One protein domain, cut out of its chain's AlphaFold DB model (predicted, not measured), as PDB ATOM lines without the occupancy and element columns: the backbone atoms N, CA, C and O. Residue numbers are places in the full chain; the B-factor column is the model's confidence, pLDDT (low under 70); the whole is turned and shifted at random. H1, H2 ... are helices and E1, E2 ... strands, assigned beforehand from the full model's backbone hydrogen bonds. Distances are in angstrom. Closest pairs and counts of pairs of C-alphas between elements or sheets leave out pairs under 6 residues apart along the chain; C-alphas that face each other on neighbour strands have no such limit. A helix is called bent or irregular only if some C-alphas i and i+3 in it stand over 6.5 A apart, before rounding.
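This is residues 8 to 176 and 189 to 202 of the 286 residues of the protein "VirK protein" of Salmonella enterica I (UniProt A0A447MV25). One strongly twisted sheet of eight strands curls round the long helix H3, with H6 packed on H3 and over edge strand E1, H2 near one end of H3, and H5 over E6. H1 lies beside the E1 edge, and residues 137 to 142, mostly of H4, stick out. The printed part has 183 residues, with named elements in the order H1 E1 E2 E3 E4 E5 H2 H3 E6 H4 H5 E7 E8 H6. The sheet is mixed, in the order E1 E2 E3 E4 E5 E6 E8 E7, and the class is mixed, helices and strands. The whole is compact, with a radius of gyration of the C-alphas of 15.9 A and spans of 45 by 38 by 34 A.

The strands are E1, residues 19 to 25; E2, 31 to 37; E3, 48 to 54; E4, 59 to 70, 29.5 A long; E5, 73 to 83, 29.3 A; E6, 124 to 128; E7, 161 to 163; and E8, 167 to 170. C-alpha 59 is at (12.217, -27.592, -1.189). The helices are H1, residues 8 to 13; H2, 90 to 99; H3, 105 to 119, 21.4 A; H4, 138 to 146; H5, 151 to 157; and H6, 190 to 201, 16.9 A. C-alpha 8 is at (29.455, -26.294, 14.706) and C-alpha 201 at (24.057, -20.058, 19.632).

E1 to E5 form a meander, each strand the antiparallel neighbour of the one before; N 64 and O 80 of E4 and E5 are 2.9 A apart. E5 and E6 are parallel, with N 78 and O 126 at 2.8 A, and with H2 and H3 between them form a strand-helix-strand unit with a right-handed crossover. E6, H4, H5 and E7 form a split one, also right-handed, with E8 between its strands. H3 and H6 touch at a steep tilt of 43 degrees, the closest C-alphas being those of Gln 115 and Ala 191, 6.0 A. H2 and H3 only just touch, with 3 pairs of C-alphas within 8 A, H3 by residue 105 alone. H2, H3, H5 and H6 are on one face, making two layers, helices over a sheet. H1 is on the sheet, over none of its strands. H4 is not on the sheet and is irregular: C-alphas 139 and 142 are 8.5 A apart. Every O i to N i+4 pair is within hydrogen-bond range in H1, H2, H3 and H5; H6 has 7 of 8, and H4 0 of 5, with 3 of 6 O i to N i+3 pairs.

The C-alphas farthest apart, those of Lys 27 and Trp 138, are 46.9 A apart. Residues 177 to 188 are not printed, and C-alphas 176 and 189 are 12.4 A apart across the cut. Of the links printed whole, none is long. Mean pLDDT of the printed part is 82.4; it is under 70 in residues 132 to 149, 175 to 176 and 189 to 202.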
ATOM      1  N   GLU A   8      30.527 -25.307  14.865       88.00
ATOM      2  CA  GLU A   8      29.455 -26.294  14.706       88.00
ATOM      3  C   GLU A   8      28.470 -25.867  13.613       88.00
ATOM      4  O   GLU A   8      28.250 -26.606  12.658       88.00
ATOM      5  N   GLN A   9      27.984 -24.623  13.670       87.50
ATOM      6  CA  GLN A   9      27.103 -24.058  12.646       87.50
ATOM      7  C   GLN A   9      27.742 -24.062  11.245       87.50
ATOM      8  O   GLN A   9      27.040 -24.268  10.257       87.50
ATOM      9  N   GLN A  10      29.061 -23.865  11.144       88.12
ATOM     10  CA  GLN A  10      29.804 -23.978   9.883       88.12
ATOM     11  C   GLN A  10      29.872 -25.421   9.364       88.12
ATOM     12  O   GLN A  10      29.782 -25.619   8.155       88.12
ATOM     13  N   VAL A  11      29.995 -26.422  10.244       89.75
ATOM     14  CA  VAL A  11      29.936 -27.843   9.854       89.75
ATOM     15  C   VAL A  11      28.532 -28.211   9.373       89.75
ATOM     16  O   VAL A  11      28.411 -28.812   8.310       89.75
ATOM     17  N   SER A  12      27.474 -27.787  10.075       90.62
ATOM     18  CA  SER A  12      26.089 -28.020   9.640       90.62
ATOM     19  C   SER A  12      25.793 -27.341   8.298       90.62
ATOM     20  O   SER A  12      25.296 -27.993   7.383       90.62
ATOM     21  N   TYR A  13      26.183 -26.072   8.136       90.12
ATOM     22  CA  TYR A  13      26.022 -25.302   6.893       90.12
ATOM     23  C   TYR A  13      26.683 -25.966   5.671       90.12
ATOM     24  O   TYR A  13      26.119 -25.947   4.579       90.12
ATOM     25  N   LEU A  14      27.868 -26.560   5.859       89.06
ATOM     26  CA  LEU A  14      28.614 -27.271   4.812       89.06
ATOM     27  C   LEU A  14      28.225 -28.757   4.689       89.06
ATOM     28  O   LEU A  14      28.826 -29.478   3.893       89.06
ATOM     29  N   SER A  15      27.251 -29.233   5.468       89.19
ATOM     30  CA  SER A  15      26.726 -30.597   5.377       89.19
ATOM     31  C   SER A  15      25.605 -30.705   4.341       89.19
ATOM     32  O   SER A  15      24.930 -29.725   4.031       89.19
ATOM     33  N   GLN A  16      25.323 -31.929   3.887       82.38
ATOM     34  CA  GLN A  16      24.198 -32.227   2.986       82.38
ATOM     35  C   GLN A  16      22.807 -31.858   3.546       82.38
ATOM     36  O   GLN A  16      21.845 -31.793   2.788       82.38
ATOM     37  N   TYR A  17      22.693 -31.624   4.859       83.56
ATOM     38  CA  TYR A  17      21.442 -31.241   5.523       83.56
ATOM     39  C   TYR A  17      21.286 -29.719   5.688       83.56
ATOM     40  O   TYR A  17      20.165 -29.231   5.817       83.56
ATOM     41  N   GLY A  18      22.394 -28.970   5.664       91.69
ATOM     42  CA  GLY A  18      22.430 -27.544   5.980       91.69
ATOM     43  C   GLY A  18      22.386 -27.214   7.475       91.69
ATOM     44  O   GLY A  18      22.325 -28.074   8.355       91.69
ATOM     45  N   LEU A  19      22.431 -25.914   7.761       92.75
ATOM     46  CA  LEU A  19      22.228 -25.338   9.086       92.75
ATOM     47  C   LEU A  19      20.761 -24.926   9.234       92.75
ATOM     48  O   LEU A  19      20.304 -24.029   8.528       92.75
ATOM     49  N   ASN A  20      20.042 -25.518  10.187       92.62
ATOM     50  CA  ASN A  20      18.663 -25.123  10.449       92.62
ATOM     51  C   ASN A  20      18.584 -23.706  11.048       92.62
ATOM     52  O   ASN A  20      19.106 -23.443  12.133       92.62
ATOM     53  N   LEU A  21      17.910 -22.795  10.344       90.25
ATOM     54  CA  LEU A  21      17.661 -21.428  10.804       90.25
ATOM     55  C   LEU A  21      16.373 -21.334  11.625       90.25
ATOM     56  O   LEU A  21      16.335 -20.592  12.600       90.25
ATOM     57  N   ALA A  22      15.326 -22.071  11.251       89.25
ATOM     58  CA  ALA A  22      14.094 -22.173  12.029       89.25
ATOM     59  C   ALA A  22      13.280 -23.417  11.671       89.25
ATOM     60  O   ALA A  22      13.431 -24.013  10.600       89.25
ATOM     61  N   LYS A  23      12.330 -23.735  12.550       89.50
ATOM     62  CA  LYS A  23      11.130 -24.513  12.234       89.50
ATOM     63  C   LYS A  23       9.915 -23.689  12.638       89.50
ATOM     64  O   LYS A  23      10.006 -22.905  13.585       89.50
ATOM     65  N   PHE A  24       8.806 -23.841  11.929       84.00
ATOM     66  CA  PHE A  24       7.546 -23.211  12.300       84.00
ATOM     67  C   PHE A  24       6.350 -24.084  11.935       84.00
ATOM     68  O   PHE A  24       6.402 -24.878  11.000       84.00
ATOM     69  N   GLU A  25       5.272 -23.910  12.687       84.31
ATOM     70  CA  GLU A  25       3.989 -24.571  12.479       84.31
ATOM     71  C   GLU A  25       2.968 -23.524  12.023       84.31
ATOM     72  O   GLU A  25       2.987 -22.373  12.472       84.31
ATOM     73  N   THR A  26       2.097 -23.896  11.094       82.19
ATOM     74  CA  THR A  26       0.962 -23.060  10.681       82.19
ATOM     75  C   THR A  26      -0.233 -23.271  11.614       82.19
ATOM     76  O   THR A  26      -0.282 -24.242  12.364       82.19
ATOM     77  N   LYS A  27      -1.257 -22.402  11.565       75.00
ATOM     78  CA  LYS A  27      -2.467 -22.584  12.400       75.00
ATOM     79  C   LYS A  27      -3.281 -23.850  12.063       75.00
ATOM     80  O   LYS A  27      -4.247 -24.138  12.762       75.00
ATOM     81  N   THR A  28      -2.940 -24.551  10.984       79.06
ATOM     82  CA  THR A  28      -3.571 -25.796  10.522       79.06
ATOM     83  C   THR A  28      -2.723 -27.046  10.807       79.06
ATOM     84  O   THR A  28      -3.171 -28.152  10.516       79.06
ATOM     85  N   GLY A  29      -1.565 -26.891  11.463       82.81
ATOM     86  CA  GLY A  29      -0.712 -27.987  11.938       82.81
ATOM     87  C   GLY A  29       0.397 -28.413  10.971       82.81
ATOM     88  O   GLY A  29       1.230 -29.249  11.323       82.81
ATOM     89  N   GLU A  30       0.463 -27.856   9.756       86.94
ATOM     90  CA  GLU A  30       1.553 -28.158   8.828       86.94
ATOM     91  C   GLU A  30       2.874 -27.544   9.317       86.94
ATOM     92  O   GLU A  30       2.964 -26.334   9.562       86.94
ATOM     93  N   LEU A  31       3.899 -28.396   9.424       90.00
ATOM     94  CA  LEU A  31       5.259 -28.040   9.820       90.00
ATOM     95  C   LEU A  31       6.117 -27.664   8.607       90.00
ATOM     96  O   LEU A  31       6.162 -28.384   7.607       90.00
ATOM     97  N   PHE A  32       6.867 -26.576   8.754       90.88
ATOM     98  CA  PHE A  32       7.827 -26.074   7.778       90.88
ATOM     99  C   PHE A  32       9.193 -25.833   8.418       90.88
ATOM    100  O   PHE A  32       9.317 -25.545   9.614       90.88
ATOM    101  N   GLN A  33      10.234 -25.921   7.598       93.00
ATOM    102  CA  GLN A  33      11.624 -25.767   8.008       93.00
ATOM    103  C   GLN A  33      12.331 -24.733   7.126       93.00
ATOM    104  O   GLN A  33      12.147 -24.719   5.912       93.00
ATOM    105  N   LEU A  34      13.141 -23.866   7.735       94.00
ATOM    106  CA  LEU A  34      14.029 -22.928   7.045       94.00
ATOM    107  C   LEU A  34      15.476 -23.337   7.307       94.00
ATOM    108  O   LEU A  34      15.913 -23.322   8.460       94.00
ATOM    109  N   ASP A  35      16.219 -23.654   6.250       94.62
ATOM    110  CA  ASP A  35      17.621 -24.072   6.334       94.62
ATOM    111  C   ASP A  35      18.525 -23.172   5.492       94.62
ATOM    112  O   ASP A  35      18.146 -22.704   4.418       94.62
ATOM    113  N   LEU A  36      19.751 -22.975   5.970       94.69
ATOM    114  CA  LEU A  36      20.850 -22.366   5.239       94.69
ATOM    115  C   LEU A  36      21.759 -23.478   4.699       94.69
ATOM    116  O   LEU A  36      22.366 -24.220   5.476       94.69
ATOM    117  N   VAL A  37      21.876 -23.571   3.379       93.88
ATOM    118  CA  VAL A  37      22.613 -24.619   2.655       93.88
ATOM    119  C   VAL A  37      23.624 -24.015   1.675       93.88
ATOM    120  O   VAL A  37      23.483 -22.875   1.227       93.88
ATOM    121  N   SER A  38      24.638 -24.804   1.318       90.19
ATOM    122  CA  SER A  38      25.580 -24.517   0.230       90.19
ATOM    123  C   SER A  38      25.287 -25.491  -0.919       90.19
ATOM    124  O   SER A  38      25.570 -26.680  -0.795       90.19
ATOM    125  N   LEU A  39      24.670 -25.019  -2.008       83.25
ATOM    126  CA  LEU A  39      24.206 -25.867  -3.115       83.25
ATOM    127  C   LEU A  39      25.051 -25.629  -4.371       83.25
ATOM    128  O   LEU A  39      24.905 -24.604  -5.026       83.25
ATOM    129  N   VAL A  40      25.884 -26.609  -4.738       79.31
ATOM    130  CA  VAL A  40      26.835 -26.525  -5.872       79.31
ATOM    131  C   VAL A  40      26.139 -26.254  -7.219       79.31
ATOM    132  O   VAL A  40      26.704 -25.624  -8.111       79.31
ATOM    133  N   SER A  41      24.880 -26.674  -7.369       76.12
ATOM    134  CA  SER A  41      24.026 -26.341  -8.520       76.12
ATOM    135  C   SER A  41      23.772 -24.835  -8.688       76.12
ATOM    136  O   SER A  41      23.522 -24.386  -9.807       76.12
ATOM    137  N   LEU A  42      23.864 -24.069  -7.597       79.25
ATOM    138  CA  LEU A  42      23.547 -22.643  -7.493       79.25
ATOM    139  C   LEU A  42      24.795 -21.768  -7.252       79.25
ATOM    140  O   LEU A  42      24.661 -20.556  -7.105       79.25
ATOM    141  N   ASP A  43      26.014 -22.324  -7.308       79.12
ATOM    142  CA  ASP A  43      27.290 -21.586  -7.146       79.12
ATOM    143  C   ASP A  43      27.464 -20.414  -8.147       79.12
ATOM    144  O   ASP A  43      28.313 -19.538  -7.965       79.12
ATOM    145  N   LYS A  44      26.665 -20.385  -9.226       77.19
ATOM    146  CA  LYS A  44      26.598 -19.284 -10.209       77.19
ATOM    147  C   LYS A  44      25.701 -18.118  -9.778       77.19
ATOM    148  O   LYS A  44      25.809 -17.034 -10.347       77.19
ATOM    149  N   GLU A  45      24.809 -18.360  -8.823       82.62
ATOM    150  CA  GLU A  45      23.829 -17.419  -8.269       82.62
ATOM    151  C   GLU A  45      24.279 -16.909  -6.880       82.62
ATOM    152  O   GLU A  45      23.904 -15.809  -6.475       82.62
ATOM    153  N   GLY A  46      25.149 -17.631  -6.159       87.88
ATOM    154  CA  GLY A  46      25.771 -17.133  -4.925       87.88
ATOM    155  C   GLY A  46      26.494 -18.193  -4.088       87.88
ATOM    156  O   GLY A  46      26.474 -19.374  -4.408       87.88
ATOM    157  N   GLU A  47      27.140 -17.763  -2.997       90.31
ATOM    158  CA  GLU A  47      27.850 -18.667  -2.071       90.31
ATOM    159  C   GLU A  47      26.933 -19.409  -1.082       90.31
ATOM    160  O   GLU A  47      27.371 -20.395  -0.492       90.31
ATOM    161  N   SER A  48      25.712 -18.922  -0.834       93.44
ATOM    162  CA  SER A  48      24.798 -19.439   0.196       93.44
ATOM    163  C   SER A  48      23.345 -19.380  -0.269       93.44
ATOM    164  O   SER A  48      22.950 -18.436  -0.949       93.44
ATOM    165  N   THR A  49      22.528 -20.351   0.139       95.25
ATOM    166  CA  THR A  49      21.094 -20.399  -0.188       95.25
ATOM    167  C   THR A  49      20.263 -20.605   1.077       95.25
ATOM    168  O   THR A  49      20.605 -21.450   1.905       95.25
ATOM    169  N   ILE A  50      19.174 -19.848   1.235       95.75
ATOM    170  CA  ILE A  50      18.117 -20.149   2.213       95.75
ATOM    171  C   ILE A  50      17.001 -20.894   1.485       95.75
ATOM    172  O   ILE A  50      16.477 -20.399   0.487       95.75
ATOM    173  N   VAL A  51      16.630 -22.065   1.996       95.44
ATOM    174  CA  VAL A  51      15.543 -22.902   1.468       95.44
ATOM    175  C   VAL A  51      14.401 -22.977   2.476       95.44
ATOM    176  O   VAL A  51      14.649 -23.050   3.682       95.44
ATOM    177  N   VAL A  52      13.157 -22.994   1.994       94.38
ATOM    178  CA  VAL A  52      11.994 -23.401   2.799       94.38
ATOM    179  C   VAL A  52      11.560 -24.804   2.389       94.38
ATOM    180  O   VAL A  52      11.426 -25.100   1.199       94.38
ATOM    181  N   ARG A  53      11.341 -25.664   3.384       94.62
ATOM    182  CA  ARG A  53      10.911 -27.052   3.219       94.62
ATOM    183  C   ARG A  53       9.605 -27.336   3.942       94.62
ATOM    184  O   ARG A  53       9.310 -26.694   4.950       94.62
ATOM    185  N   ASP A  54       8.877 -28.337   3.464       93.12
ATOM    186  CA  ASP A  54       7.770 -28.965   4.192       93.12
ATOM    187  C   ASP A  54       8.243 -30.061   5.172       93.12
ATOM    188  O   ASP A  54       9.438 -30.336   5.320       93.12
ATOM    189  N   ALA A  55       7.282 -30.717   5.826       91.44
ATOM    190  CA  ALA A  55       7.500 -31.860   6.711       91.44
ATOM    191  C   ALA A  55       8.127 -33.092   6.017       91.44
ATOM    192  O   ALA A  55       8.663 -33.964   6.701       91.44
ATOM    193  N   GLN A  56       8.095 -33.171   4.682       92.50
ATOM    194  CA  GLN A  56       8.766 -34.199   3.876       92.50
ATOM    195  C   GLN A  56      10.160 -33.746   3.392       92.50
ATOM    196  O   GLN A  56      10.787 -34.429   2.583       92.50
ATOM    197  N   LEU A  57      10.657 -32.608   3.893       92.00
ATOM    198  CA  LEU A  57      11.930 -31.966   3.548       92.00
ATOM    199  C   LEU A  57      12.064 -31.522   2.074       92.00
ATOM    200  O   LEU A  57      13.162 -31.133   1.649       92.00
ATOM    201  N   ARG A  58      10.964 -31.504   1.306       92.94
ATOM    202  CA  ARG A  58      10.938 -31.048  -0.094       92.94
ATOM    203  C   ARG A  58      11.113 -29.534  -0.147       92.94
ATOM    204  O   ARG A  58      10.444 -28.820   0.592       92.94
ATOM    205  N   ILE A  59      11.995 -29.036  -1.016       93.31
ATOM    206  CA  ILE A  59      12.217 -27.592  -1.189       93.31
ATOM    207  C   ILE A  59      11.016 -26.993  -1.933       93.31
ATOM    208  O   ILE A  59      10.702 -27.414  -3.045       93.31
ATOM    209  N   LEU A  60      10.351 -26.009  -1.320       93.31
ATOM    210  CA  LEU A  60       9.186 -25.327  -1.902       93.31
ATOM    211  C   LEU A  60       9.529 -23.959  -2.514       93.31
ATOM    212  O   LEU A  60       8.781 -23.440  -3.342       93.31
ATOM    213  N   ALA A  61      10.636 -23.363  -2.070       93.50
ATOM    214  CA  ALA A  61      11.310 -22.220  -2.678       93.50
ATOM    215  C   ALA A  61      12.715 -22.068  -2.084       93.50
ATOM    216  O   ALA A  61      12.992 -22.532  -0.972       93.50
ATOM    217  N   GLU A  62      13.572 -21.356  -2.807       93.88
ATOM    218  CA  GLU A  62      14.959 -21.108  -2.428       93.88
ATOM    219  C   GLU A  62      15.421 -19.718  -2.879       93.88
ATOM    220  O   GLU A  62      14.999 -19.231  -3.925       93.88
ATOM    221  N   ILE A  63      16.269 -19.065  -2.079       94.88
ATOM    222  CA  ILE A  63      16.858 -17.756  -2.389       94.88
ATOM    223  C   ILE A  63      18.376 -17.808  -2.202       94.88
ATOM    224  O   ILE A  63      18.872 -18.096  -1.108       94.88
ATOM    225  N   THR A  64      19.114 -17.542  -3.277       95.06
ATOM    226  CA  THR A  64      20.570 -17.705  -3.352       95.06
ATOM    227  C   THR A  64      21.260 -16.350  -3.392       95.06
ATOM    228  O   THR A  64      20.903 -15.461  -4.170       95.06
ATOM    229  N   PHE A  65      22.256 -16.183  -2.526       94.88
ATOM    230  CA  PHE A  65      22.896 -14.905  -2.261       94.88
ATOM    231  C   PHE A  65      24.374 -15.038  -1.877       94.88
ATOM    232  O   PHE A  65      24.894 -16.110  -1.568       94.88
ATOM    233  N   THR A  66      25.057 -13.895  -1.840       93.44
ATOM    234  CA  THR A  66      26.406 -13.744  -1.283       93.44
ATOM    235  C   THR A  66      26.425 -12.582  -0.289       93.44
ATOM    236  O   THR A  66      25.948 -11.493  -0.601       93.44
ATOM    237  N   LEU A  67      26.989 -12.787   0.907       91.62
ATOM    238  CA  LEU A  67      27.203 -11.718   1.892       91.62
ATOM    239  C   LEU A  67      28.579 -11.073   1.666       91.62
ATOM    240  O   LEU A  67      29.598 -11.603   2.120       91.62
ATOM    241  N   CYS A  68      28.605  -9.938   0.972       91.31
ATOM    242  CA  CYS A  68      29.821  -9.255   0.531       91.31
ATOM    243  C   CYS A  68      29.929  -7.824   1.100       91.31
ATOM    244  O   CYS A  68      29.125  -7.392   1.929       91.31
ATOM    245  N   ARG A  69      30.944  -7.076   0.646       90.00
ATOM    246  CA  ARG A  69      30.922  -5.608   0.674       90.00
ATOM    247  C   ARG A  69      30.649  -5.098  -0.735       90.00
ATOM    248  O   ARG A  69      31.424  -5.419  -1.631       90.00
ATOM    249  N   PHE A  70      29.608  -4.292  -0.909       87.75
ATOM    250  CA  PHE A  70      29.287  -3.596  -2.156       87.75
ATOM    251  C   PHE A  70      29.231  -2.095  -1.880       87.75
ATOM    252  O   PHE A  70      28.559  -1.664  -0.946       87.75
ATOM    253  N   ASN A  71      29.985  -1.310  -2.651       87.50
ATOM    254  CA  ASN A  71      30.204   0.125  -2.429       87.50
ATOM    255  C   ASN A  71      30.556   0.444  -0.962       87.50
ATOM    256  O   ASN A  71      29.952   1.294  -0.318       87.50
ATOM    257  N   GLN A  72      31.543  -0.299  -0.442       89.75
ATOM    258  CA  GLN A  72      32.045  -0.321   0.946       89.75
ATOM    259  C   GLN A  72      31.074  -0.854   2.022       89.75
ATOM    260  O   GLN A  72      31.545  -1.397   3.027       89.75
ATOM    261  N   GLN A  73      29.763  -0.795   1.788       91.75
ATOM    262  CA  GLN A  73      28.715  -1.255   2.706       91.75
ATOM    263  C   GLN A  73      28.579  -2.785   2.724       91.75
ATOM    264  O   GLN A  73      28.806  -3.445   1.708       91.75
ATOM    265  N   ARG A  74      28.205  -3.378   3.866       93.31
ATOM    266  CA  ARG A  74      27.896  -4.814   3.968       93.31
ATOM    267  C   ARG A  74      26.563  -5.102   3.277       93.31
ATOM    268  O   ARG A  74      25.530  -4.588   3.694       93.31
ATOM    269  N   THR A  75      26.579  -5.979   2.280       94.81
ATOM    270  CA  THR A  75      25.433  -6.202   1.392       94.81
ATOM    271  C   THR A  75      25.144  -7.690   1.244       94.81
ATOM    272  O   THR A  75      26.058  -8.482   1.008       94.81
ATOM    273  N   LEU A  76      23.869  -8.067   1.348       95.38
ATOM    274  CA  LEU A  76      23.381  -9.339   0.817       95.38
ATOM    275  C   LEU A  76      23.048  -9.145  -0.660       95.38
ATOM    276  O   LEU A  76      22.157  -8.370  -0.999       95.38
ATOM    277  N   PHE A  77      23.786  -9.828  -1.525       95.19
ATOM    278  CA  PHE A  77      23.616  -9.757  -2.970       95.19
ATOM    279  C   PHE A  77      22.924 -11.033  -3.458       95.19
ATOM    280  O   PHE A  77      23.548 -12.093  -3.463       95.19
ATOM    281  N   ILE A  78      21.644 -10.943  -3.819       95.44
ATOM    282  CA  ILE A  78      20.815 -12.042  -4.331       95.44
ATOM    283  C   ILE A  78      21.105 -12.232  -5.823       95.44
ATOM    284  O   ILE A  78      20.903 -11.307  -6.613       95.44
ATOM    285  N   GLY A  79      21.541 -13.429  -6.212       90.88
ATOM    286  CA  GLY A  79      21.689 -13.819  -7.618       90.88
ATOM    287  C   GLY A  79      20.605 -14.773  -8.124       90.88
ATOM    288  O   GLY A  79      20.519 -14.962  -9.334       90.88
ATOM    289  N   GLY A  80      19.772 -15.332  -7.236       90.75
ATOM    290  CA  GLY A  80      18.719 -16.286  -7.594       90.75
ATOM    291  C   GLY A  80      17.565 -16.357  -6.588       90.75
ATOM    292  O   GLY A  80      17.748 -16.130  -5.391       90.75
ATOM    293  N   LEU A  81      16.365 -16.666  -7.085       91.69
ATOM    294  CA  LEU A  81      15.137 -16.904  -6.309       91.69
ATOM    295  C   LEU A  81      14.217 -17.864  -7.080       91.69
ATOM    296  O   LEU A  81      13.439 -17.462  -7.959       91.69
ATOM    297  N   GLN A  82      14.276 -19.143  -6.727       88.25
ATOM    298  CA  GLN A  82      13.586 -20.216  -7.442       88.25
ATOM    299  C   GLN A  82      12.365 -20.717  -6.653       88.25
ATOM    300  O   GLN A  82      12.168 -20.398  -5.477       88.25
ATOM    301  N   GLY A  83      11.442 -21.375  -7.358       87.38
ATOM    302  CA  GLY A  83      10.294 -22.038  -6.734       87.38
ATOM    303  C   GLY A  83      10.673 -23.438  -6.261       87.38
ATOM    304  O   GLY A  83      11.850 -23.758  -6.133       87.38
ATOM    305  N   ALA A  84       9.673 -24.289  -6.058       86.62
ATOM    306  CA  ALA A  84       9.905 -25.725  -6.039       86.62
ATOM    307  C   ALA A  84      10.375 -26.208  -7.421       86.62
ATOM    308  O   ALA A  84      10.081 -25.576  -8.440       86.62
ATOM    309  N   ALA A  85      11.078 -27.338  -7.453       83.88
ATOM    310  CA  ALA A  85      11.456 -27.991  -8.699       83.88
ATOM    311  C   ALA A  85      10.224 -28.554  -9.442       83.88
ATOM    312  O   ALA A  85       9.174 -28.796  -8.848       83.88
ATOM    313  N   ASN A  86      10.351 -28.741 -10.762       80.00
ATOM    314  CA  ASN A  86       9.235 -29.081 -11.663       80.00
ATOM    315  C   ASN A  86       8.595 -30.463 -11.401       80.00
ATOM    316  O   ASN A  86       7.534 -30.755 -11.947       80.00
ATOM    317  N   ASP A  87       9.238 -31.316 -10.604       84.50
ATOM    318  CA  ASP A  87       8.746 -32.614 -10.136       84.50
ATOM    319  C   ASP A  87       7.856 -32.510  -8.881       84.50
ATOM    320  O   ASP A  87       7.113 -33.445  -8.577       84.50
ATOM    321  N   VAL A  88       7.878 -31.378  -8.168       85.81
ATOM    322  CA  VAL A  88       6.993 -31.127  -7.023       85.81
ATOM    323  C   VAL A  88       5.593 -30.759  -7.537       85.81
ATOM    324  O   VAL A  88       5.441 -29.724  -8.193       85.81
ATOM    325  N   PRO A  89       4.535 -31.542  -7.233       89.00
ATOM    326  CA  PRO A  89       3.201 -31.272  -7.762       89.00
ATOM    327  C   PRO A  89       2.683 -29.898  -7.334       89.00
ATOM    328  O   PRO A  89       2.782 -29.518  -6.167       89.00
ATOM    329  N   HIS A  90       2.065 -29.168  -8.266       87.88
ATOM    330  CA  HIS A  90       1.573 -27.807  -8.022       87.88
ATOM    331  C   HIS A  90       0.581 -27.728  -6.843       87.88
ATOM    332  O   HIS A  90       0.568 -26.739  -6.109       87.88
ATOM    333  N   GLU A  91      -0.180 -28.798  -6.595       90.31
ATOM    334  CA  GLU A  91      -1.050 -28.950  -5.423       90.31
ATOM    335  C   GLU A  91      -0.309 -28.772  -4.091       90.31
ATOM    336  O   GLU A  91      -0.837 -28.120  -3.196       90.31
ATOM    337  N   ILE A  92       0.930 -29.262  -3.963       89.25
ATOM    338  CA  ILE A  92       1.755 -29.091  -2.753       89.25
ATOM    339  C   ILE A  92       2.054 -27.607  -2.516       89.25
ATOM    340  O   ILE A  92       2.028 -27.129  -1.383       89.25
ATOM    341  N   ILE A  93       2.280 -26.847  -3.590       87.12
ATOM    342  CA  ILE A  93       2.565 -25.410  -3.520       87.12
ATOM    343  C   ILE A  93       1.299 -24.625  -3.163       87.12
ATOM    344  O   ILE A  93       1.363 -23.689  -2.361       87.12
ATOM    345  N   GLN A  94       0.139 -25.033  -3.686       88.56
ATOM    346  CA  GLN A  94      -1.159 -24.476  -3.289       88.56
ATOM    347  C   GLN A  94      -1.490 -24.786  -1.820       88.56
ATOM    348  O   GLN A  94      -1.877 -23.879  -1.082       88.56
ATOM    349  N   GLN A  95      -1.288 -26.031  -1.375       88.00
ATOM    350  CA  GLN A  95      -1.479 -26.470   0.012       88.00
ATOM    351  C   GLN A  95      -0.574 -25.679   0.965       88.00
ATOM    352  O   GLN A  95      -1.077 -25.053   1.895       88.00
ATOM    353  N   ALA A  96       0.729 -25.597   0.680       84.88
ATOM    354  CA  ALA A  96       1.674 -24.823   1.481       84.88
ATOM    355  C   ALA A  96       1.319 -23.327   1.532       84.88
ATOM    356  O   ALA A  96       1.350 -22.720   2.600       84.88
ATOM    357  N   THR A  97       0.912 -22.737   0.404       84.31
ATOM    358  CA  THR A  97       0.457 -21.337   0.355       84.31
ATOM    359  C   THR A  97      -0.811 -21.129   1.194       84.31
ATOM    360  O   THR A  97      -0.918 -20.131   1.908       84.31
ATOM    361  N   LYS A  98      -1.762 -22.074   1.162       84.31
ATOM    362  CA  LYS A  98      -3.006 -22.042   1.951       84.31
ATOM    363  C   LYS A  98      -2.737 -22.169   3.457       84.31
ATOM    364  O   LYS A  98      -3.259 -21.356   4.225       84.31
ATOM    365  N   ALA A  99      -1.895 -23.122   3.860       81.25
ATOM    366  CA  ALA A  99      -1.448 -23.314   5.242       81.25
ATOM    367  C   ALA A  99      -0.762 -22.044   5.779       81.25
ATOM    368  O   ALA A  99      -1.142 -21.500   6.818       81.25
ATOM    369  N   CYS A 100       0.140 -21.462   4.982       80.56
ATOM    370  CA  CYS A 100       0.792 -20.175   5.239       80.56
ATOM    371  C   CYS A 100      -0.123 -18.947   5.011       80.56
ATOM    372  O   CYS A 100       0.358 -17.839   4.783       80.56
ATOM    373  N   HIS A 101      -1.449 -19.112   5.088       78.88
ATOM    374  CA  HIS A 101      -2.468 -18.048   5.059       78.88
ATOM    375  C   HIS A 101      -2.504 -17.165   3.792       78.88
ATOM    376  O   HIS A 101      -3.064 -16.065   3.835       78.88
ATOM    377  N   GLY A 102      -1.958 -17.651   2.677       78.12
ATOM    378  CA  GLY A 102      -1.775 -16.923   1.416       78.12
ATOM    379  C   GLY A 102      -0.322 -16.507   1.143       78.12
ATOM    380  O   GLY A 102      -0.035 -15.975   0.074       78.12
ATOM    381  N   LEU A 103       0.604 -16.743   2.079       80.69
ATOM    382  CA  LEU A 103       2.016 -16.396   1.930       80.69
ATOM    383  C   LEU A 103       2.738 -17.455   1.077       80.69
ATOM    384  O   LEU A 103       3.018 -18.562   1.529       80.69
ATOM    385  N   PHE A 104       3.021 -17.111  -0.180       87.31
ATOM    386  CA  PHE A 104       3.657 -18.009  -1.149       87.31
ATOM    387  C   PHE A 104       5.113 -18.364  -0.754       87.31
ATOM    388  O   PHE A 104       5.828 -17.478  -0.279       87.31
ATOM    389  N   PRO A 105       5.626 -19.590  -0.995       90.38
ATOM    390  CA  PRO A 105       6.955 -20.016  -0.531       90.38
ATOM    391  C   PRO A 105       8.132 -19.077  -0.856       90.38
ATOM    392  O   PRO A 105       8.962 -18.829   0.020       90.38
ATOM    393  N   LYS A 106       8.180 -18.460  -2.052       92.25
ATOM    394  CA  LYS A 106       9.216 -17.455  -2.400       92.25
ATOM    395  C   LYS A 106       9.236 -16.249  -1.450       92.25
ATOM    396  O   LYS A 106      10.291 -15.685  -1.172       92.25
ATOM    397  N   ARG A 107       8.074 -15.856  -0.920       89.94
ATOM    398  CA  ARG A 107       7.951 -14.770   0.057       89.94
ATOM    399  C   ARG A 107       8.443 -15.195   1.445       89.94
ATOM    400  O   ARG A 107       9.042 -14.372   2.131       89.94
ATOM    401  N   ILE A 108       8.274 -16.465   1.823       90.06
ATOM    402  CA  ILE A 108       8.777 -17.017   3.092       90.06
ATOM    403  C   ILE A 108      10.312 -16.950   3.137       90.06
ATOM    404  O   ILE A 108      10.872 -16.419   4.096       90.06
ATOM    405  N   VAL A 109      11.000 -17.417   2.085       93.44
ATOM    406  CA  VAL A 109      12.476 -17.350   2.027       93.44
ATOM    407  C   VAL A 109      13.003 -15.916   1.936       93.44
ATOM    408  O   VAL A 109      14.070 -15.631   2.470       93.44
ATOM    409  N   MET A 110      12.246 -14.986   1.344       93.69
ATOM    410  CA  MET A 110      12.617 -13.567   1.312       93.69
ATOM    411  C   MET A 110      12.440 -12.871   2.677       93.69
ATOM    412  O   MET A 110      13.310 -12.106   3.090       93.69
ATOM    413  N   GLU A 111      11.376 -13.167   3.435       90.38
ATOM    414  CA  GLU A 111      11.260 -12.693   4.827       90.38
ATOM    415  C   GLU A 111      12.359 -13.284   5.719       90.38
ATOM    416  O   GLU A 111      12.925 -12.573   6.556       90.38
ATOM    417  N   ALA A 112      12.727 -14.549   5.490       91.62
ATOM    418  CA  ALA A 112      13.892 -15.148   6.125       91.62
ATOM    419  C   ALA A 112      15.190 -14.413   5.735       91.62
ATOM    420  O   ALA A 112      15.982 -14.068   6.612       91.62
ATOM    421  N   LEU A 113      15.396 -14.072   4.460       94.12
ATOM    422  CA  LEU A 113      16.579 -13.318   4.038       94.12
ATOM    423  C   LEU A 113      16.660 -11.928   4.695       94.12
ATOM    424  O   LEU A 113      17.739 -11.544   5.139       94.12
ATOM    425  N   CYS A 114      15.550 -11.197   4.836       92.12
ATOM    426  CA  CYS A 114      15.524  -9.917   5.564       92.12
ATOM    427  C   CYS A 114      15.902 -10.069   7.048       92.12
ATOM    428  O   CYS A 114      16.677  -9.278   7.583       92.12
ATOM    429  N   GLN A 115      15.399 -11.101   7.725       88.38
ATOM    430  CA  GLN A 115      15.761 -11.381   9.120       88.38
ATOM    431  C   GLN A 115      17.230 -11.813   9.255       88.38
ATOM    432  O   GLN A 115      17.940 -11.360  10.153       88.38
ATOM    433  N   PHE A 116      17.723 -12.613   8.309       89.44
ATOM    434  CA  PHE A 116      19.135 -12.967   8.195       89.44
ATOM    435  C   PHE A 116      20.011 -11.722   7.950       89.44
ATOM    436  O   PHE A 116      21.059 -11.586   8.577       89.44
ATOM    437  N   ALA A 117      19.559 -10.767   7.126       91.00
ATOM    438  CA  ALA A 117      20.223  -9.481   6.896       91.00
ATOM    439  C   ALA A 117      20.462  -8.717   8.201       91.00
ATOM    440  O   ALA A 117      21.577  -8.261   8.454       91.00
ATOM    441  N   GLN A 118      19.433  -8.632   9.046       87.38
ATOM    442  CA  GLN A 118      19.474  -7.924  10.327       87.38
ATOM    443  C   GLN A 118      20.467  -8.584  11.295       87.38
ATOM    444  O   GLN A 118      21.371  -7.914  11.797       87.38
ATOM    445  N   VAL A 119      20.382  -9.908  11.483       84.69
ATOM    446  CA  VAL A 119      21.301 -10.657  12.366       84.69
ATOM    447  C   VAL A 119      22.754 -10.595  11.871       84.69
ATOM    448  O   VAL A 119      23.683 -10.497  12.671       84.69
ATOM    449  N   PHE A 120      22.971 -10.589  10.552       86.88
ATOM    450  CA  PHE A 120      24.299 -10.488   9.940       86.88
ATOM    451  C   PHE A 120      24.746  -9.037   9.684       86.88
ATOM    452  O   PHE A 120      25.796  -8.832   9.065       86.88
ATOM    453  N   GLN A 121      24.010  -8.040  10.197       89.94
ATOM    454  CA  GLN A 121      24.309  -6.602  10.112       89.94
ATOM    455  C   GLN A 121      24.561  -6.106   8.676       89.94
ATOM    456  O   GLN A 121      25.468  -5.307   8.433       89.94
ATOM    457  N   ALA A 122      23.807  -6.624   7.705       92.25
ATOM    458  CA  ALA A 122      23.822  -6.108   6.344       92.25
ATOM    459  C   ALA A 122      23.108  -4.748   6.293       92.25
ATOM    460  O   ALA A 122      22.000  -4.588   6.797       92.25
ATOM    461  N   GLU A 123      23.757  -3.774   5.664       94.75
ATOM    462  CA  GLU A 123      23.265  -2.410   5.462       94.75
ATOM    463  C   GLU A 123      22.336  -2.316   4.243       94.75
ATOM    464  O   GLU A 123      21.531  -1.392   4.147       94.75
ATOM    465  N   LYS A 124      22.459  -3.260   3.299       94.94
ATOM    466  CA  LYS A 124      21.667  -3.333   2.063       94.94
ATOM    467  C   LYS A 124      21.348  -4.771   1.661       94.94
ATOM    468  O   LYS A 124      22.137  -5.691   1.896       94.94
ATOM    469  N   ILE A 125      20.224  -4.928   0.967       96.75
ATOM    470  CA  ILE A 125      19.931  -6.084   0.119       96.75
ATOM    471  C   ILE A 125      19.888  -5.574  -1.325       96.75
ATOM    472  O   ILE A 125      19.203  -4.593  -1.617       96.75
ATOM    473  N   ILE A 126      20.632  -6.223  -2.216       96.12
ATOM    474  CA  ILE A 126      20.628  -5.964  -3.661       96.12
ATOM    475  C   ILE A 126      20.270  -7.269  -4.371       96.12
ATOM    476  O   ILE A 126      20.709  -8.331  -3.937       96.12
ATOM    477  N   ALA A 127      19.495  -7.205  -5.452       94.56
ATOM    478  CA  ALA A 127      19.123  -8.364  -6.258       94.56
ATOM    479  C   ALA A 127      19.429  -8.169  -7.746       94.56
ATOM    480  O   ALA A 127      19.392  -7.046  -8.252       94.56
ATOM    481  N   VAL A 128      19.692  -9.262  -8.463       90.88
ATOM    482  CA  VAL A 128      19.719  -9.255  -9.933       90.88
ATOM    483  C   VAL A 128      18.325  -9.022 -10.514       90.88
ATOM    484  O   VAL A 128      17.344  -9.601 -10.043       90.88
ATOM    485  N   SER A 129      18.243  -8.191 -11.554       86.94
ATOM    486  CA  SER A 129      17.063  -8.144 -12.418       86.94
ATOM    487  C   SER A 129      17.042  -9.335 -13.384       86.94
ATOM    488  O   SER A 129      18.060 -10.013 -13.583       86.94
ATOM    489  N   ASN A 130      15.918  -9.531 -14.074       82.19
ATOM    490  CA  ASN A 130      15.802 -10.450 -15.207       82.19
ATOM    491  C   ASN A 130      16.932 -10.248 -16.236       82.19
ATOM    492  O   ASN A 130      17.438 -11.219 -16.797       82.19
ATOM    493  N   ASP A 131      17.350  -8.999 -16.472       71.62
ATOM    494  CA  ASP A 131      18.399  -8.637 -17.436       71.62
ATOM    495  C   ASP A 131      19.826  -8.957 -16.956       71.62
ATOM    496  O   ASP A 131      20.708  -9.163 -17.791       71.62
ATOM    497  N   ALA A 132      20.070  -9.000 -15.641       62.50
ATOM    498  CA  ALA A 132      21.384  -9.299 -15.057       62.50
ATOM    499  C   ALA A 132      21.584 -10.779 -14.681       62.50
ATOM    500  O   ALA A 132      22.688 -11.171 -14.294       62.50
ATOM    501  N   HIS A 133      20.542 -11.607 -14.786       69.00
ATOM    502  CA  HIS A 133      20.578 -13.016 -14.402       69.00
ATOM    503  C   HIS A 133      21.625 -13.818 -15.203       69.00
ATOM    504  O   HIS A 133      21.687 -13.743 -16.433       69.00
ATOM    505  N   VAL A 134      22.436 -14.635 -14.516       60.97
ATOM    506  CA  VAL A 134      23.646 -15.275 -15.079       60.97
ATOM    507  C   VAL A 134      23.380 -16.102 -16.349       60.97
ATOM    508  O   VAL A 134      24.168 -16.068 -17.303       60.97
ATOM    509  N   TYR A 135      22.225 -16.772 -16.410       55.34
ATOM    510  CA  TYR A 135      21.795 -17.598 -17.543       55.34
ATOM    511  C   TYR A 135      21.306 -16.812 -18.775       55.34
ATOM    512  O   TYR A 135      21.142 -17.411 -19.835       55.34
ATOM    513  N   ARG A 136      21.129 -15.481 -18.699       51.66
ATOM    514  CA  ARG A 136      20.887 -14.642 -19.892       51.66
ATOM    515  C   ARG A 136      22.159 -14.283 -20.665       51.66
ATOM    516  O   ARG A 136      22.060 -13.795 -21.791       51.66
ATOM    517  N   SER A 137      23.347 -14.505 -20.097       52.88
ATOM    518  CA  SER A 137      24.606 -14.188 -20.778       52.88
ATOM    519  C   SER A 137      24.809 -15.033 -22.047       52.88
ATOM    520  O   SER A 137      24.408 -16.195 -22.118       52.88
ATOM    521  N   TRP A 138      25.476 -14.461 -23.059       45.88
ATOM    522  CA  TRP A 138      25.644 -15.071 -24.392       45.88
ATOM    523  C   TRP A 138      26.326 -16.452 -24.393       45.88
ATOM    524  O   TRP A 138      26.240 -17.182 -25.374       45.88
ATOM    525  N   ARG A 139      26.981 -16.834 -23.290       50.59
ATOM    526  CA  ARG A 139      27.656 -18.129 -23.120       50.59
ATOM    527  C   ARG A 139      26.716 -19.278 -22.733       50.59
ATOM    528  O   ARG A 139      27.168 -20.415 -22.680       50.59
ATOM    529  N   TYR A 140      25.442 -18.996 -22.439       51.06
ATOM    530  CA  TYR A 140      24.457 -19.986 -21.976       51.06
ATOM    531  C   TYR A 140      23.127 -19.930 -22.751       51.06
ATOM    532  O   TYR A 140      22.090 -20.332 -22.225       51.06
ATOM    533  N   MET A 141      23.130 -19.439 -23.998       46.94
ATOM    534  CA  MET A 141      21.891 -19.194 -24.757       46.94
ATOM    535  C   MET A 141      21.043 -20.455 -24.985       46.94
ATOM    536  O   MET A 141      19.817 -20.362 -24.934       46.94
ATOM    537  N   ASP A 142      21.673 -21.628 -25.096       50.06
ATOM    538  CA  ASP A 142      21.005 -22.936 -25.223       50.06
ATOM    539  C   ASP A 142      20.200 -23.342 -23.969       50.06
ATOM    540  O   ASP A 142      19.437 -24.304 -23.999       50.06
ATOM    541  N   LYS A 143      20.354 -22.612 -22.855       49.41
ATOM    542  CA  LYS A 143      19.638 -22.828 -21.585       49.41
ATOM    543  C   LYS A 143      18.655 -21.708 -21.229       49.41
ATOM    544  O   LYS A 143      18.131 -21.691 -20.117       49.41
ATOM    545  N   LYS A 144      18.341 -20.805 -22.170       46.47
ATOM    546  CA  LYS A 144      17.328 -19.740 -21.993       46.47
ATOM    547  C   LYS A 144      15.977 -20.251 -21.476       46.47
ATOM    548  O   LYS A 144      15.297 -19.534 -20.749       46.47
ATOM    549  N   THR A 145      15.605 -21.480 -21.829       41.47
ATOM    550  CA  THR A 145      14.364 -22.147 -21.405       41.47
ATOM    551  C   THR A 145      14.258 -22.394 -19.901       41.47
ATOM    552  O   THR A 145      13.147 -22.603 -19.430       41.47
ATOM    553  N   GLN A 146      15.358 -22.335 -19.138       48.41
ATOM    554  CA  GLN A 146      15.352 -22.545 -17.682       48.41
ATOM    555  C   GLN A 146      15.015 -21.275 -16.869       48.41
ATOM    556  O   GLN A 146      14.950 -21.326 -15.642       48.41
ATOM    557  N   MET A 147      14.797 -20.121 -17.515       50.38
ATOM    558  CA  MET A 147      14.427 -18.875 -16.829       50.38
ATOM    559  C   MET A 147      12.923 -18.857 -16.482       50.38
ATOM    560  O   MET A 147      12.128 -18.184 -17.132       50.38
ATOM    561  N   HIS A 148      12.533 -19.609 -15.449       54.03
ATOM    562  CA  HIS A 148      11.132 -19.786 -15.023       54.03
ATOM    563  C   HIS A 148      10.626 -18.761 -13.987       54.03
ATOM    564  O   HIS A 148       9.508 -18.888 -13.488       54.03
ATOM    565  N   ALA A 149      11.435 -17.765 -13.621       62.09
ATOM    566  CA  ALA A 149      11.071 -16.724 -12.664       62.09
ATOM    567  C   ALA A 149      11.107 -15.347 -13.333       62.09
ATOM    568  O   ALA A 149      12.131 -14.972 -13.898       62.09
ATOM    569  N   ASP A 150      10.012 -14.593 -13.214       77.25
ATOM    570  CA  ASP A 150      10.057 -13.140 -13.360       77.25
ATOM    571  C   ASP A 150      10.576 -12.553 -12.043       77.25
ATOM    572  O   ASP A 150       9.899 -12.586 -11.010       77.25
ATOM    573  N   TYR A 151      11.829 -12.110 -12.069       83.69
ATOM    574  CA  TYR A 151      12.493 -11.501 -10.926       83.69
ATOM    575  C   TYR A 151      12.003 -10.077 -10.680       83.69
ATOM    576  O   TYR A 151      11.727  -9.721  -9.538       83.69
ATOM    577  N   ASP A 152      11.859  -9.289 -11.743       88.94
ATOM    578  CA  ASP A 152      11.584  -7.854 -11.669       88.94
ATOM    579  C   ASP A 152      10.207  -7.603 -11.050       88.94
ATOM    580  O   ASP A 152      10.107  -6.906 -10.040       88.94
ATOM    581  N   ALA A 153       9.168  -8.280 -11.554       89.25
ATOM    582  CA  ALA A 153       7.818  -8.175 -11.002       89.25
ATOM    583  C   ALA A 153       7.741  -8.648  -9.536       89.25
ATOM    584  O   ALA A 153       6.982  -8.090  -8.738       89.25
ATOM    585  N   PHE A 154       8.543  -9.649  -9.146       90.81
ATOM    586  CA  PHE A 154       8.621 -10.067  -7.746       90.81
ATOM    587  C   PHE A 154       9.302  -8.996  -6.883       90.81
ATOM    588  O   PHE A 154       8.740  -8.622  -5.855       90.81
ATOM    589  N   TRP A 155      10.454  -8.459  -7.292       93.56
ATOM    590  CA  TRP A 155      11.159  -7.404  -6.554       93.56
ATOM    591  C   TRP A 155      10.311  -6.137  -6.397       93.56
ATOM    592  O   TRP A 155      10.184  -5.625  -5.283       93.56
ATOM    593  N   GLU A 156       9.662  -5.684  -7.468       92.38
ATOM    594  CA  GLU A 156       8.771  -4.517  -7.468       92.38
ATOM    595  C   GLU A 156       7.579  -4.719  -6.523       92.38
ATOM    596  O   GLU A 156       7.268  -3.830  -5.727       92.38
ATOM    597  N   SER A 157       6.989  -5.923  -6.488       90.44
ATOM    598  CA  SER A 157       5.900  -6.256  -5.551       90.44
ATOM    599  C   SER A 157       6.290  -6.170  -4.065       90.44
ATOM    600  O   SER A 157       5.414  -6.117  -3.198       90.44
ATOM    601  N   LEU A 158       7.593  -6.143  -3.752       89.88
ATOM    602  CA  LEU A 158       8.124  -5.995  -2.395       89.88
ATOM    603  C   LEU A 158       8.600  -4.567  -2.073       89.88
ATOM    604  O   LEU A 158       9.206  -4.359  -1.020       89.88
ATOM    605  N   GLY A 159       8.347  -3.594  -2.954       91.25
ATOM    606  CA  GLY A 159       8.903  -2.242  -2.843       91.25
ATOM    607  C   GLY A 159      10.385  -2.175  -3.224       91.25
ATOM    608  O   GLY A 159      11.129  -1.378  -2.658       91.25
ATOM    609  N   GLY A 160      10.835  -3.051  -4.126       93.56
ATOM    610  CA  GLY A 160      12.176  -3.006  -4.695       93.56
ATOM    611  C   GLY A 160      12.306  -1.919  -5.760       93.56
ATOM    612  O   GLY A 160      11.497  -1.851  -6.683       93.56
ATOM    613  N   GLU A 161      13.358  -1.107  -5.675       94.31
ATOM    614  CA  GLU A 161      13.636  -0.031  -6.634       94.31
ATOM    615  C   GLU A 161      14.757  -0.440  -7.599       94.31
ATOM    616  O   GLU A 161      15.818  -0.908  -7.171       94.31
ATOM    617  N   ARG A 162      14.556  -0.249  -8.911       93.25
ATOM    618  CA  ARG A 162      15.567  -0.578  -9.928       93.25
ATOM    619  C   ARG A 162      16.699   0.455  -9.925       93.25
ATOM    620  O   ARG A 162      16.468   1.652 -10.076       93.25
ATOM    621  N   ILE A 163      17.938  -0.013  -9.803       91.50
ATOM    622  CA  ILE A 163      19.158   0.802  -9.733       91.50
ATOM    623  C   ILE A 163      20.091   0.557 -10.934       91.50
ATOM    624  O   ILE A 163      19.888  -0.339 -11.760       91.50
ATOM    625  N   LYS A 164      21.147   1.377 -11.040       84.81
ATOM    626  CA  LYS A 164      22.195   1.237 -12.067       84.81
ATOM    627  C   LYS A 164      22.812  -0.168 -12.044       84.81
ATOM    628  O   LYS A 164      23.009  -0.747 -10.982       84.81
ATOM    629  N   GLY A 165      23.163  -0.679 -13.226       77.81
ATOM    630  CA  GLY A 165      23.790  -1.998 -13.384       77.81
ATOM    631  C   GLY A 165      22.818  -3.170 -13.564       77.81
ATOM    632  O   GLY A 165      23.267  -4.308 -13.529       77.81
ATOM    633  N   ASN A 166      21.525  -2.909 -13.804       85.44
ATOM    634  CA  ASN A 166      20.473  -3.935 -13.902       85.44
ATOM    635  C   ASN A 166      20.289  -4.726 -12.592       85.44
ATOM    636  O   ASN A 166      20.154  -5.947 -12.576       85.44
ATOM    637  N   TYR A 167      20.252  -3.997 -11.480       91.88
ATOM    638  CA  TYR A 167      19.983  -4.544 -10.153       91.88
ATOM    639  C   TYR A 167      18.760  -3.865  -9.530       91.88
ATOM    640  O   TYR A 167      18.360  -2.784  -9.962       91.88
ATOM    641  N   TYR A 168      18.199  -4.473  -8.490       94.88
ATOM    642  CA  TYR A 168      17.220  -3.858  -7.592       94.88
ATOM    643  C   TYR A 168      17.846  -3.643  -6.213       94.88
ATOM    644  O   TYR A 168      18.612  -4.486  -5.749       94.88
ATOM    645  N   THR A 169      17.510  -2.543  -5.539       95.19
ATOM    646  CA  THR A 169      17.714  -2.399  -4.089       95.19
ATOM    647  C   THR A 169      16.424  -2.797  -3.374       95.19
ATOM    648  O   THR A 169      15.342  -2.389  -3.791       95.19
ATOM    649  N   LEU A 170      16.525  -3.609  -2.319       95.25
ATOM    650  CA  LEU A 170      15.378  -4.135  -1.570       95.25
ATOM    651  C   LEU A 170      15.412  -3.661  -0.104       95.25
ATOM    652  O   LEU A 170      16.502  -3.502   0.461       95.25
ATOM    653  N   PRO A 171      14.252  -3.464   0.549       91.69
ATOM    654  CA  PRO A 171      14.202  -3.038   1.946       91.69
ATOM    655  C   PRO A 171      14.710  -4.128   2.910       91.69
ATOM    656  O   PRO A 171      14.371  -5.304   2.786       91.69
ATOM    657  N   LEU A 172      15.476  -3.728   3.938       88.38
ATOM    658  CA  LEU A 172      16.013  -4.626   4.984       88.38
ATOM    659  C   LEU A 172      14.935  -5.316   5.841       88.38
ATOM    660  O   LEU A 172      15.211  -6.301   6.527       88.38
ATOM    661  N   ALA A 173      13.711  -4.799   5.814       84.06
ATOM    662  CA  ALA A 173      12.513  -5.431   6.339       84.06
ATOM    663  C   ALA A 173      11.369  -5.072   5.390       84.06
ATOM    664  O   ALA A 173      11.096  -3.886   5.203       84.06
ATOM    665  N   ILE A 174      10.704  -6.056   4.781       77.88
ATOM    666  CA  ILE A 174       9.551  -5.737   3.937       77.88
ATOM    667  C   ILE A 174       8.368  -5.362   4.829       77.88
ATOM    668  O   ILE A 174       8.065  -6.072   5.792       77.88
ATOM    669  N   ALA A 175       7.681  -4.274   4.487       62.81
ATOM    670  CA  ALA A 175       6.468  -3.864   5.176       62.81
ATOM    671  C   ALA A 175       5.436  -5.007   5.200       62.81
ATOM    672  O   ALA A 175       5.193  -5.684   4.194       62.81
ATOM    673  N   ARG A 176       4.807  -5.207   6.362       54.75
ATOM    674  CA  ARG A 176       3.523  -5.912   6.441       54.75
ATOM    675  C   ARG A 176       2.435  -4.944   5.977       54.75
ATOM    676  O   ARG A 176       2.538  -3.746   6.241       54.75
ATOM    677  N   SER A 189       5.862 -16.407  13.754       56.72
ATOM    678  CA  SER A 189       6.906 -15.383  13.692       56.72
ATOM    679  C   SER A 189       8.247 -15.998  13.285       56.72
ATOM    680  O   SER A 189       9.084 -16.315  14.131       56.72
ATOM    681  N   ILE A 190       8.463 -16.126  11.972       61.34
ATOM    682  CA  ILE A 190       9.748 -16.505  11.349       61.34
ATOM    683  C   ILE A 190      10.894 -15.659  11.929       61.34
ATOM    684  O   ILE A 190      11.961 -16.180  12.252       61.34
ATOM    685  N   ALA A 191      10.633 -14.366  12.148       58.59
ATOM    686  CA  ALA A 191      11.536 -13.427  12.806       58.59
ATOM    687  C   ALA A 191      11.968 -13.872  14.212       58.59
ATOM    688  O   ALA A 191      13.161 -13.855  14.515       58.59
ATOM    689  N   ALA A 192      11.028 -14.305  15.059       54.66
ATOM    690  CA  ALA A 192      11.335 -14.784  16.406       54.66
ATOM    691  C   ALA A 192      12.023 -16.157  16.387       54.66
ATOM    692  O   ALA A 192      12.998 -16.358  17.110       54.66
ATOM    693  N   ALA A 193      11.564 -17.079  15.533       57.56
ATOM    694  CA  ALA A 193      12.140 -18.418  15.413       57.56
ATOM    695  C   ALA A 193      13.617 -18.372  14.977       57.56
ATOM    696  O   ALA A 193      14.465 -19.026  15.590       57.56
ATOM    697  N   MET A 194      13.948 -17.542  13.980       59.00
ATOM    698  CA  MET A 194      15.332 -17.395  13.516       59.00
ATOM    699  C   MET A 194      16.199 -16.538  14.438       59.00
ATOM    700  O   MET A 194      17.368 -16.878  14.627       59.00
ATOM    701  N   HIS A 195      15.659 -15.485  15.069       57.44
ATOM    702  CA  HIS A 195      16.397 -14.800  16.137       57.44
ATOM    703  C   HIS A 195      16.764 -15.780  17.254       57.44
ATOM    704  O   HIS A 195      17.912 -15.786  17.693       57.44
ATOM    705  N   TYR A 196      15.843 -16.654  17.670       49.66
ATOM    706  CA  TYR A 196      16.133 -17.643  18.703       49.66
ATOM    707  C   TYR A 196      17.215 -18.638  18.262       49.66
ATOM    708  O   TYR A 196      18.214 -18.778  18.965       49.66
ATOM    709  N   SER A 197      17.089 -19.278  17.093       58.16
ATOM    710  CA  SER A 197      18.085 -20.257  16.617       58.16
ATOM    711  C   SER A 197      19.485 -19.640  16.438       58.16
ATOM    712  O   SER A 197      20.476 -20.123  17.000       58.16
ATOM    713  N   ILE A 198      19.574 -18.518  15.715       57.94
ATOM    714  CA  ILE A 198      20.866 -17.925  15.350       57.94
ATOM    715  C   ILE A 198      21.514 -17.220  16.558       57.94
ATOM    716  O   ILE A 198      22.725 -17.345  16.748       57.94
ATOM    717  N   ALA A 199      20.742 -16.525  17.407       52.28
ATOM    718  CA  ALA A 199      21.297 -15.763  18.534       52.28
ATOM    719  C   ALA A 199      21.518 -16.592  19.812       52.28
ATOM    720  O   ALA A 199      22.484 -16.322  20.526       52.28
ATOM    721  N   SER A 200      20.709 -17.623  20.105       43.56
ATOM    722  CA  SER A 200      20.948 -18.496  21.279       43.56
ATOM    723  C   SER A 200      22.300 -19.221  21.205       43.56
ATOM    724  O   SER A 200      22.958 -19.425  22.231       43.56
ATOM    725  N   SER A 201      22.739 -19.514  19.976       44.34
ATOM    726  CA  SER A 201      24.057 -20.058  19.632       44.34
ATOM    727  C   SER A 201      25.201 -19.041  19.786       44.34
ATOM    728  O   SER A 201      26.322 -19.412  20.126       44.34
ATOM    729  N   ASN A 202      24.943 -17.748  19.555       41.59
ATOM    730  CA  ASN A 202      25.960 -16.690  19.444       41.59
ATOM    731  C   ASN A 202      26.164 -15.915  20.763       41.59
ATOM    732  O   ASN A 202      26.193 -14.685  20.805       41.59
TER     733      ASN A 202